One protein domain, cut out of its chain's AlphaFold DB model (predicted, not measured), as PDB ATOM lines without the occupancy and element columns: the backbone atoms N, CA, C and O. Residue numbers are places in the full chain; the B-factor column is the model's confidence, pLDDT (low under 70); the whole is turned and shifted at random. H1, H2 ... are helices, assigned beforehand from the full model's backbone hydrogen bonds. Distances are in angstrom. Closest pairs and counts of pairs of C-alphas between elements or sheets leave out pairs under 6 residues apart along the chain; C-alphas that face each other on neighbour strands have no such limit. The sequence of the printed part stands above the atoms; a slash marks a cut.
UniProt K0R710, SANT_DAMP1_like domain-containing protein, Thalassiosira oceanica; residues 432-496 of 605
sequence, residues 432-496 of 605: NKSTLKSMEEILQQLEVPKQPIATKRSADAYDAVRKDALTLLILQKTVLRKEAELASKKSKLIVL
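This is residues 432 to 496 of the 605 residues of the protein "SANT_DAMP1_like domain-containing protein" of Thalassiosira oceanica (UniProt K0R710). One long straight helix, H2, makes the length of the model, and a short helix, H1, crosses it steeply on one side. The link between them, residues 446 to 455, folds back to the beginning of H2, while residues 478 to 496 of H2 stick out free. The printed part has 65 residues with two named helices, H1 then H2, and no named strand: all helix. It is extended, with a radius of gyration of the C-alphas of 17.8 A and spans of 61 by 19 by 18 A.

H1 runs from Lys 433, C-alpha at (9.215, 38.764, -15.452), to Gln 445, 18.6 A. H2 runs from Lys 456 to Leu 496, C-alpha at (-24.794, 32.661, -38.905), 59.5 A.

H1 and H2 touch, H2 with residues 465 to 473 alone; the closest C-alphas, of Met 439 and Ala 469, are 5.8 A apart. They run opposite ways at a steep tilt of 63 degrees. Every O i to N i+4 pair is within hydrogen-bond range in H1, and 36 of 37 in H2.

The C-alphas farthest apart, of Thr 455 and Leu 496, are 61.5 A apart. The printed part has no cut, and the link from H1 to H2 is short. No printed residue is under 70 in pLDDT.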
ATOM      1  N   ASN A 432       6.688  41.392 -18.785       70.69
ATOM      2  CA  ASN A 432       6.535  40.505 -17.633       70.69
ATOM      3  C   ASN A 432       7.856  39.802 -17.269       70.69
ATOM      4  O   ASN A 432       8.596  39.350 -18.144       70.69
ATOM      5  N   LYS A 433       8.076  39.557 -15.966       76.00
ATOM      6  CA  LYS A 433       9.215  38.764 -15.452       76.00
ATOM      7  C   LYS A 433       9.321  37.365 -16.089       76.00
ATOM      8  O   LYS A 433      10.422  36.850 -16.249       76.00
ATOM      9  N   SER A 434       8.197  36.767 -16.495       78.62
ATOM     10  CA  SER A 434       8.172  35.505 -17.247       78.62
ATOM     11  C   SER A 434       8.729  35.641 -18.668       78.62
ATOM     12  O   SER A 434       9.496  34.785 -19.088       78.62
ATOM     13  N   THR A 435       8.423  36.728 -19.384       80.75
ATOM     14  CA  THR A 435       8.955  36.995 -20.733       80.75
ATOM     15  C   THR A 435      10.475  37.170 -20.710       80.75
ATOM     16  O   THR A 435      11.163  36.619 -21.563       80.75
ATOM     17  N   LEU A 436      11.014  37.847 -19.689       81.88
ATOM     18  CA  LEU A 436      12.464  37.948 -19.474       81.88
ATOM     19  C   LEU A 436      13.104  36.584 -19.147       81.88
ATOM     20  O   LEU A 436      14.210  36.308 -19.605       81.88
ATOM     21  N   LYS A 437      12.409  35.705 -18.409       86.81
ATOM     22  CA  LYS A 437      12.891  34.336 -18.156       86.81
ATOM     23  C   LYS A 437      12.907  33.488 -19.434       86.81
ATOM     24  O   LYS A 437      13.903  32.825 -19.687       86.81
ATOM     25  N   SER A 438      11.856  33.542 -20.255       87.12
ATOM     26  CA  SER A 438      11.814  32.825 -21.539       87.12
ATOM     27  C   SER A 438      12.833  33.362 -22.553       87.12
ATOM     28  O   SER A 438      13.353  32.595 -23.352       87.12
ATOM     29  N   MET A 439      13.168  34.655 -22.506       88.38
ATOM     30  CA  MET A 439      14.272  35.227 -23.289       88.38
ATOM     31  C   MET A 439      15.618  34.615 -22.877       88.38
ATOM     32  O   MET A 439      16.379  34.184 -23.736       88.38
ATOM     33  N   GLU A 440      15.899  34.542 -21.574       86.38
ATOM     34  CA  GLU A 440      17.116  33.907 -21.046       86.38
ATOM     35  C   GLU A 440      17.179  32.407 -21.402       86.38
ATOM     36  O   GLU A 440      18.239  31.892 -21.748       86.38
ATOM     37  N   GLU A 441      16.037  31.718 -21.378       90.25
ATOM     38  CA  GLU A 441      15.902  30.311 -21.772       90.25
ATOM     39  C   GLU A 441      16.176  30.095 -23.273       90.25
ATOM     40  O   GLU A 441      16.892  29.163 -23.631       90.25
ATOM     41  N   ILE A 442      15.712  30.997 -24.149       88.94
ATOM     42  CA  ILE A 442      16.060  30.998 -25.581       88.94
ATOM     43  C   ILE A 442      17.561  31.256 -25.784       88.94
ATOM     44  O   ILE A 442      18.199  30.557 -26.569       88.94
ATOM     45  N   LEU A 443      18.157  32.212 -25.060       89.38
ATOM     46  CA  LEU A 443      19.605  32.464 -25.125       89.38
ATOM     47  C   LEU A 443      20.417  31.238 -24.671       89.38
ATOM     48  O   LEU A 443      21.434  30.923 -25.285       89.38
ATOM     49  N   GLN A 444      19.939  30.512 -23.655       89.56
ATOM     50  CA  GLN A 444      20.539  29.261 -23.190       89.56
ATOM     51  C   GLN A 444      20.395  28.119 -24.214       89.56
ATOM     52  O   GLN A 444      21.351  27.374 -24.419       89.56
ATOM     53  N   GLN A 445      19.243  27.992 -24.884       92.00
ATOM     54  CA  GLN A 445      19.024  27.011 -25.963       92.00
ATOM     55  C   GLN A 445      19.883  27.291 -27.208       92.00
ATOM     56  O   GLN A 445      20.275  26.361 -27.905       92.00
ATOM     57  N   LEU A 446      20.204  28.561 -27.470       89.31
ATOM     58  CA  LEU A 446      21.104  29.000 -28.544       89.31
ATOM     59  C   LEU A 446      22.597  28.969 -28.146       89.31
ATOM     60  O   LEU A 446      23.429  29.526 -28.862       89.31
ATOM     61  N   GLU A 447      22.938  28.361 -27.001       86.56
ATOM     62  CA  GLU A 447      24.289  28.286 -26.412       86.56
ATOM     63  C   GLU A 447      25.000  29.650 -26.242       86.56
ATOM     64  O   GLU A 447      26.226  29.725 -26.131       86.56
ATOM     65  N   VAL A 448      24.248  30.757 -26.189       86.56
ATOM     66  CA  VAL A 448      24.818  32.106 -26.102       86.56
ATOM     67  C   VAL A 448      25.380  32.334 -24.691       86.56
ATOM     68  O   VAL A 448      24.631  32.223 -23.715       86.56
ATOM     69  N   PRO A 449      26.669  32.703 -24.528       79.88
ATOM     70  CA  PRO A 449      27.259  32.904 -23.207       79.88
ATOM     71  C   PRO A 449      26.504  33.949 -22.377       79.88
ATOM     72  O   PRO A 449      26.438  35.121 -22.744       79.88
ATOM     73  N   LYS A 450      25.988  33.533 -21.212       78.00
ATOM     74  CA  LYS A 450      25.266  34.384 -20.241       78.00
ATOM     75  C   LYS A 450      26.042  35.650 -19.843       78.00
ATOM     76  O   LYS A 450      25.441  36.659 -19.486       78.00
ATOM     77  N   GLN A 451      27.371  35.587 -19.898       77.62
ATOM     78  CA  GLN A 451      28.270  36.726 -19.760       77.62
ATOM     79  C   GLN A 451      29.135  36.805 -21.031       77.62
ATOM     80  O   GLN A 451      30.080  36.024 -21.164       77.62
ATOM     81  N   PRO A 452      28.815  37.690 -21.996       79.69
ATOM     82  CA  PRO A 452      29.656  37.914 -23.163       79.69
ATOM     83  C   PRO A 452      30.950  38.632 -22.758       79.69
ATOM     84  O   PRO A 452      31.006  39.344 -21.755       79.69
ATOM     85  N   ILE A 453      31.993  38.495 -23.578       78.38
ATOM     86  CA  ILE A 453      33.230  39.270 -23.409       78.38
ATOM     87  C   ILE A 453      32.899  40.764 -23.576       78.38
ATOM     88  O   ILE A 453      32.179  41.132 -24.508       78.38
ATOM     89  N   ALA A 454      33.449  41.629 -22.721       75.12
ATOM     90  CA  ALA A 454      33.204  43.077 -22.704       75.12
ATOM     91  C   ALA A 454      33.930  43.854 -23.832       75.12
ATOM     92  O   ALA A 454      34.544  44.894 -23.601       75.12
ATOM     93  N   THR A 455      33.892  43.344 -25.069       82.12
ATOM     94  CA  THR A 455      34.293  44.103 -26.268       82.12
ATOM     95  C   THR A 455      33.061  44.716 -26.924       82.12
ATOM     96  O   THR A 455      31.984  44.118 -26.887       82.12
ATOM     97  N   LYS A 456      33.222  45.862 -27.602       77.62
ATOM     98  CA  LYS A 456      32.127  46.529 -28.327       77.62
ATOM     99  C   LYS A 456      31.359  45.559 -29.234       77.62
ATOM    100  O   LYS A 456      30.157  45.388 -29.086       77.62
ATOM    101  N   ARG A 457      32.079  44.858 -30.119       79.44
ATOM    102  CA  ARG A 457      31.492  43.967 -31.130       79.44
ATOM    103  C   ARG A 457      30.749  42.770 -30.522       79.44
ATOM    104  O   ARG A 457      29.759  42.334 -31.100       79.44
ATOM    105  N   SER A 458      31.214  42.233 -29.393       82.44
ATOM    106  CA  SER A 458      30.547  41.113 -28.713       82.44
ATOM    107  C   SER A 458      29.351  41.560 -27.874       82.44
ATOM    108  O   SER A 458      28.349  40.853 -27.877       82.44
ATOM    109  N   ALA A 459      29.408  42.730 -27.228       79.25
ATOM    110  CA  ALA A 459      28.251  43.325 -26.557       79.25
ATOM    111  C   ALA A 459      27.150  43.696 -27.568       79.25
ATOM    112  O   ALA A 459      26.022  43.228 -27.438       79.25
ATOM    113  N   ASP A 460      27.493  44.427 -28.637       80.25
ATOM    114  CA  ASP A 460      26.550  44.827 -29.690       80.25
ATOM    115  C   ASP A 460      25.840  43.617 -30.330       80.25
ATOM    116  O   ASP A 460      24.630  43.657 -30.552       80.25
ATOM    117  N   ALA A 461      26.573  42.525 -30.585       84.12
ATOM    118  CA  ALA A 461      26.012  41.293 -31.142       84.12
ATOM    119  C   ALA A 461      25.142  40.515 -30.136       84.12
ATOM    120  O   ALA A 461      24.051  40.070 -30.489       84.12
ATOM    121  N   TYR A 462      25.596  40.369 -28.888       85.12
ATOM    122  CA  TYR A 462      24.837  39.716 -27.815       85.12
ATOM    123  C   TYR A 462      23.499  40.424 -27.563       85.12
ATOM    124  O   TYR A 462      22.439  39.799 -27.503       85.12
ATOM    125  N   ASP A 463      23.546  41.751 -27.487       79.94
ATOM    126  CA  ASP A 463      22.377  42.576 -27.241       79.94
ATOM    127  C   ASP A 463      21.421  42.644 -28.451       79.94
ATOM    128  O   ASP A 463      20.232  42.919 -28.275       79.94
ATOM    129  N   ALA A 464      21.910  42.403 -29.677       82.56
ATOM    130  CA  ALA A 464      21.063  42.251 -30.862       82.56
ATOM    131  C   ALA A 464      20.227  40.964 -30.773       82.56
ATOM    132  O   ALA A 464      19.003  41.036 -30.830       82.56
ATOM    133  N   VAL A 465      20.861  39.817 -30.486       87.50
ATOM    134  CA  VAL A 465      20.148  38.541 -30.262       87.50
ATOM    135  C   VAL A 465      19.149  38.664 -29.101       87.50
ATOM    136  O   VAL A 465      18.040  38.133 -29.174       87.50
ATOM    137  N   ARG A 466      19.487  39.429 -28.053       84.94
ATOM    138  CA  ARG A 466      18.580  39.748 -26.935       84.94
ATOM    139  C   ARG A 466      17.357  40.580 -27.378       84.94
ATOM    140  O   ARG A 466      16.240  40.270 -26.960       84.94
ATOM    141  N   LYS A 467      17.539  41.597 -28.239       82.12
ATOM    142  CA  LYS A 467      16.441  42.373 -28.863       82.12
ATOM    143  C   LYS A 467      15.559  41.481 -29.758       82.12
ATOM    144  O   LYS A 467      14.330  41.547 -29.657       82.12
ATOM    145  N   ASP A 468      16.157  40.607 -30.565       84.69
ATOM    146  CA  ASP A 468      15.434  39.704 -31.473       84.69
ATOM    147  C   ASP A 468      14.610  38.647 -30.714       84.69
ATOM    148  O   ASP A 468      13.434  38.443 -31.021       84.69
ATOM    149  N   ALA A 469      15.171  38.034 -29.663       87.06
ATOM    150  CA  ALA A 469      14.474  37.052 -28.827       87.06
ATOM    151  C   ALA A 469      13.246  37.645 -28.106       87.06
ATOM    152  O   ALA A 469      12.187  37.013 -28.057       87.06
ATOM    153  N   LEU A 470      13.344  38.876 -27.587       82.81
ATOM    154  CA  LEU A 470      12.190  39.570 -26.999       82.81
ATOM    155  C   LEU A 470      11.140  39.937 -28.052       82.81
ATOM    156  O   LEU A 470       9.947  39.749 -27.811       82.81
ATOM    157  N   THR A 471      11.569  40.393 -29.230       84.00
ATOM    158  CA  THR A 471      10.662  40.697 -30.348       84.00
ATOM    159  C   THR A 471       9.901  39.441 -30.789       84.00
ATOM    160  O   THR A 471       8.685  39.494 -30.969       84.00
ATOM    161  N   LEU A 472      10.573  38.284 -30.862       86.94
ATOM    162  CA  LEU A 472       9.963  36.985 -31.159       86.94
ATOM    163  C   LEU A 472       8.915  36.586 -30.108       86.94
ATOM    164  O   LEU A 472       7.800  36.219 -30.476       86.94
ATOM    165  N   LEU A 473       9.226  36.702 -28.812       86.38
ATOM    166  CA  LEU A 473       8.289  36.373 -27.727       86.38
ATOM    167  C   LEU A 473       7.057  37.292 -27.703       86.38
ATOM    168  O   LEU A 473       5.942  36.837 -27.430       86.38
ATOM    169  N   ILE A 474       7.226  38.584 -28.006       82.94
ATOM    170  CA  ILE A 474       6.098  39.519 -28.106       82.94
ATOM    171  C   ILE A 474       5.258  39.202 -29.353       82.94
ATOM    172  O   ILE A 474       4.033  39.147 -29.249       82.94
ATOM    173  N   LEU A 475       5.886  38.902 -30.495       83.25
ATOM    174  CA  LEU A 475       5.194  38.463 -31.711       83.25
ATOM    175  C   LEU A 475       4.409  37.160 -31.502       83.25
ATOM    176  O   LEU A 475       3.254  37.071 -31.903       83.25
ATOM    177  N   GLN A 476       4.976  36.167 -30.819       86.06
ATOM    178  CA  GLN A 476       4.265  34.935 -30.459       86.06
ATOM    179  C   GLN A 476       2.998  35.246 -29.638       86.06
ATOM    180  O   GLN A 476       1.915  34.729 -29.918       86.06
ATOM    181  N   LYS A 477       3.108  36.161 -28.667       83.50
ATOM    182  CA  LYS A 477       1.993  36.627 -27.829       83.50
ATOM    183  C   LYS A 477       0.938  37.426 -28.613       83.50
ATOM    184  O   LYS A 477      -0.231  37.393 -28.224       83.50
ATOM    185  N   THR A 478       1.294  38.132 -29.693       81.62
ATOM    186  CA  THR A 478       0.310  38.807 -30.565       81.62
ATOM    187  C   THR A 478      -0.350  37.847 -31.554       81.62
ATOM    188  O   THR A 478      -1.561  37.945 -31.748       81.62
ATOM    189  N   VAL A 479       0.387  36.876 -32.105       86.56
ATOM    190  CA  VAL A 479      -0.160  35.835 -32.994       86.56
ATOM    191  C   VAL A 479      -1.223  35.007 -32.272       86.56
ATOM    192  O   VAL A 479      -2.356  34.968 -32.741       86.56
ATOM    193  N   LEU A 480      -0.931  34.481 -31.076       85.75
ATOM    194  CA  LEU A 480      -1.895  33.701 -30.281       85.75
ATOM    195  C   LEU A 480      -3.191  34.479 -29.965       85.75
ATOM    196  O   LEU A 480      -4.279  33.905 -29.926       85.75
ATOM    197  N   ARG A 481      -3.103  35.805 -29.776       86.62
ATOM    198  CA  ARG A 481      -4.287  36.674 -29.622       86.62
ATOM    199  C   ARG A 481      -5.092  36.769 -30.919       86.62
ATOM    200  O   ARG A 481      -6.313  36.640 -30.879       86.62
ATOM    201  N   LYS A 482      -4.428  36.968 -32.062       88.19
ATOM    202  CA  LYS A 482      -5.090  37.064 -33.371       88.19
ATOM    203  C   LYS A 482      -5.674  35.733 -33.838       88.19
ATOM    204  O   LYS A 482      -6.742  35.730 -34.442       88.19
ATOM    205  N   GLU A 483      -5.065  34.608 -33.483       89.50
ATOM    206  CA  GLU A 483      -5.631  33.272 -33.691       89.50
ATOM    207  C   GLU A 483      -6.907  33.065 -32.860       89.50
ATOM    208  O   GLU A 483      -7.906  32.588 -33.397       89.50
ATOM    209  N   ALA A 484      -6.938  33.512 -31.598       90.38
ATOM    210  CA  ALA A 484      -8.148  33.485 -30.772       90.38
ATOM    211  C   ALA A 484      -9.260  34.423 -31.297       90.38
ATOM    212  O   ALA A 484     -10.435  34.044 -31.315       90.38
ATOM    213  N   GLU A 485      -8.912  35.622 -31.782       90.56
ATOM    214  CA  GLU A 485      -9.854  36.518 -32.475       90.56
ATOM    215  C   GLU A 485     -10.435  35.859 -33.740       90.56
ATOM    216  O   GLU A 485     -11.651  35.882 -33.947       90.56
ATOM    217  N   LEU A 486      -9.588  35.234 -34.568       87.56
ATOM    218  CA  LEU A 486     -10.007  34.523 -35.780       87.56
ATOM    219  C   LEU A 486     -10.862  33.292 -35.466       87.56
ATOM    220  O   LEU A 486     -11.848  33.063 -36.161       87.56
ATOM    221  N   ALA A 487     -10.546  32.533 -34.415       89.94
ATOM    222  CA  ALA A 487     -11.377  31.426 -33.949       89.94
ATOM    223  C   ALA A 487     -12.773  31.924 -33.538       89.94
ATOM    224  O   ALA A 487     -13.775  31.398 -34.018       89.94
ATOM    225  N   SER A 488     -12.854  33.008 -32.752       90.25
ATOM    226  CA  SER A 488     -14.134  33.624 -32.374       90.25
ATOM    227  C   SER A 488     -14.934  34.113 -33.589       90.25
ATOM    228  O   SER A 488     -16.149  33.909 -33.644       90.25
ATOM    229  N   LYS A 489     -14.274  34.718 -34.590       89.88
ATOM    230  CA  LYS A 489     -14.916  35.119 -35.854       89.88
ATOM    231  C   LYS A 489     -15.426  33.908 -36.648       89.88
ATOM    232  O   LYS A 489     -16.578  33.925 -37.072       89.88
ATOM    233  N   LYS A 490     -14.630  32.839 -36.783       88.88
ATOM    234  CA  LYS A 490     -15.034  31.594 -37.465       88.88
ATOM    235  C   LYS A 490     -16.244  30.938 -36.795       88.88
ATOM    236  O   LYS A 490     -17.204  30.619 -37.487       88.88
ATOM    237  N   SER A 491     -16.254  30.804 -35.466       87.00
ATOM    238  CA  SER A 491     -17.407  30.251 -34.740       87.00
ATOM    239  C   SER A 491     -18.680  31.081 -34.940       87.00
ATOM    240  O   SER A 491     -19.750  30.511 -35.127       87.00
ATOM    241  N   LYS A 492     -18.580  32.418 -34.956       89.56
ATOM    242  CA  LYS A 492     -19.725  33.304 -35.242       89.56
ATOM    243  C   LYS A 492     -20.242  33.142 -36.672       89.56
ATOM    244  O   LYS A 492     -21.451  33.073 -36.862       89.56
ATOM    245  N   LEU A 493     -19.344  33.047 -37.655       84.25
ATOM    246  CA  LEU A 493     -19.712  32.858 -39.060       84.25
ATOM    247  C   LEU A 493     -20.419  31.513 -39.280       84.25
ATOM    248  O   LEU A 493     -21.451  31.484 -39.937       84.25
ATOM    249  N   ILE A 494     -19.944  30.433 -38.650       86.31
ATOM    250  CA  ILE A 494     -20.605  29.116 -38.686       86.31
ATOM    251  C   ILE A 494     -22.023  29.185 -38.091       86.31
ATOM    252  O   ILE A 494     -22.956  28.642 -38.676       86.31
ATOM    253  N   VAL A 495     -22.214  29.889 -36.968       85.06
ATOM    254  CA  VAL A 495     -23.541  30.066 -36.340       85.06
ATOM    255  C   VAL A 495     -24.495  30.893 -37.212       85.06
ATOM    256  O   VAL A 495     -25.686  30.597 -37.252       85.06
ATOM    257  N   LEU A 496     -23.994  31.897 -37.939       78.19
ATOM    258  CA  LEU A 496     -24.794  32.661 -38.905       78.19
ATOM    259  C   LEU A 496     -25.149  31.820 -40.142       78.19
ATOM    260  O   LEU A 496     -26.291  31.840 -40.590       78.19
TER     261      LEU A 496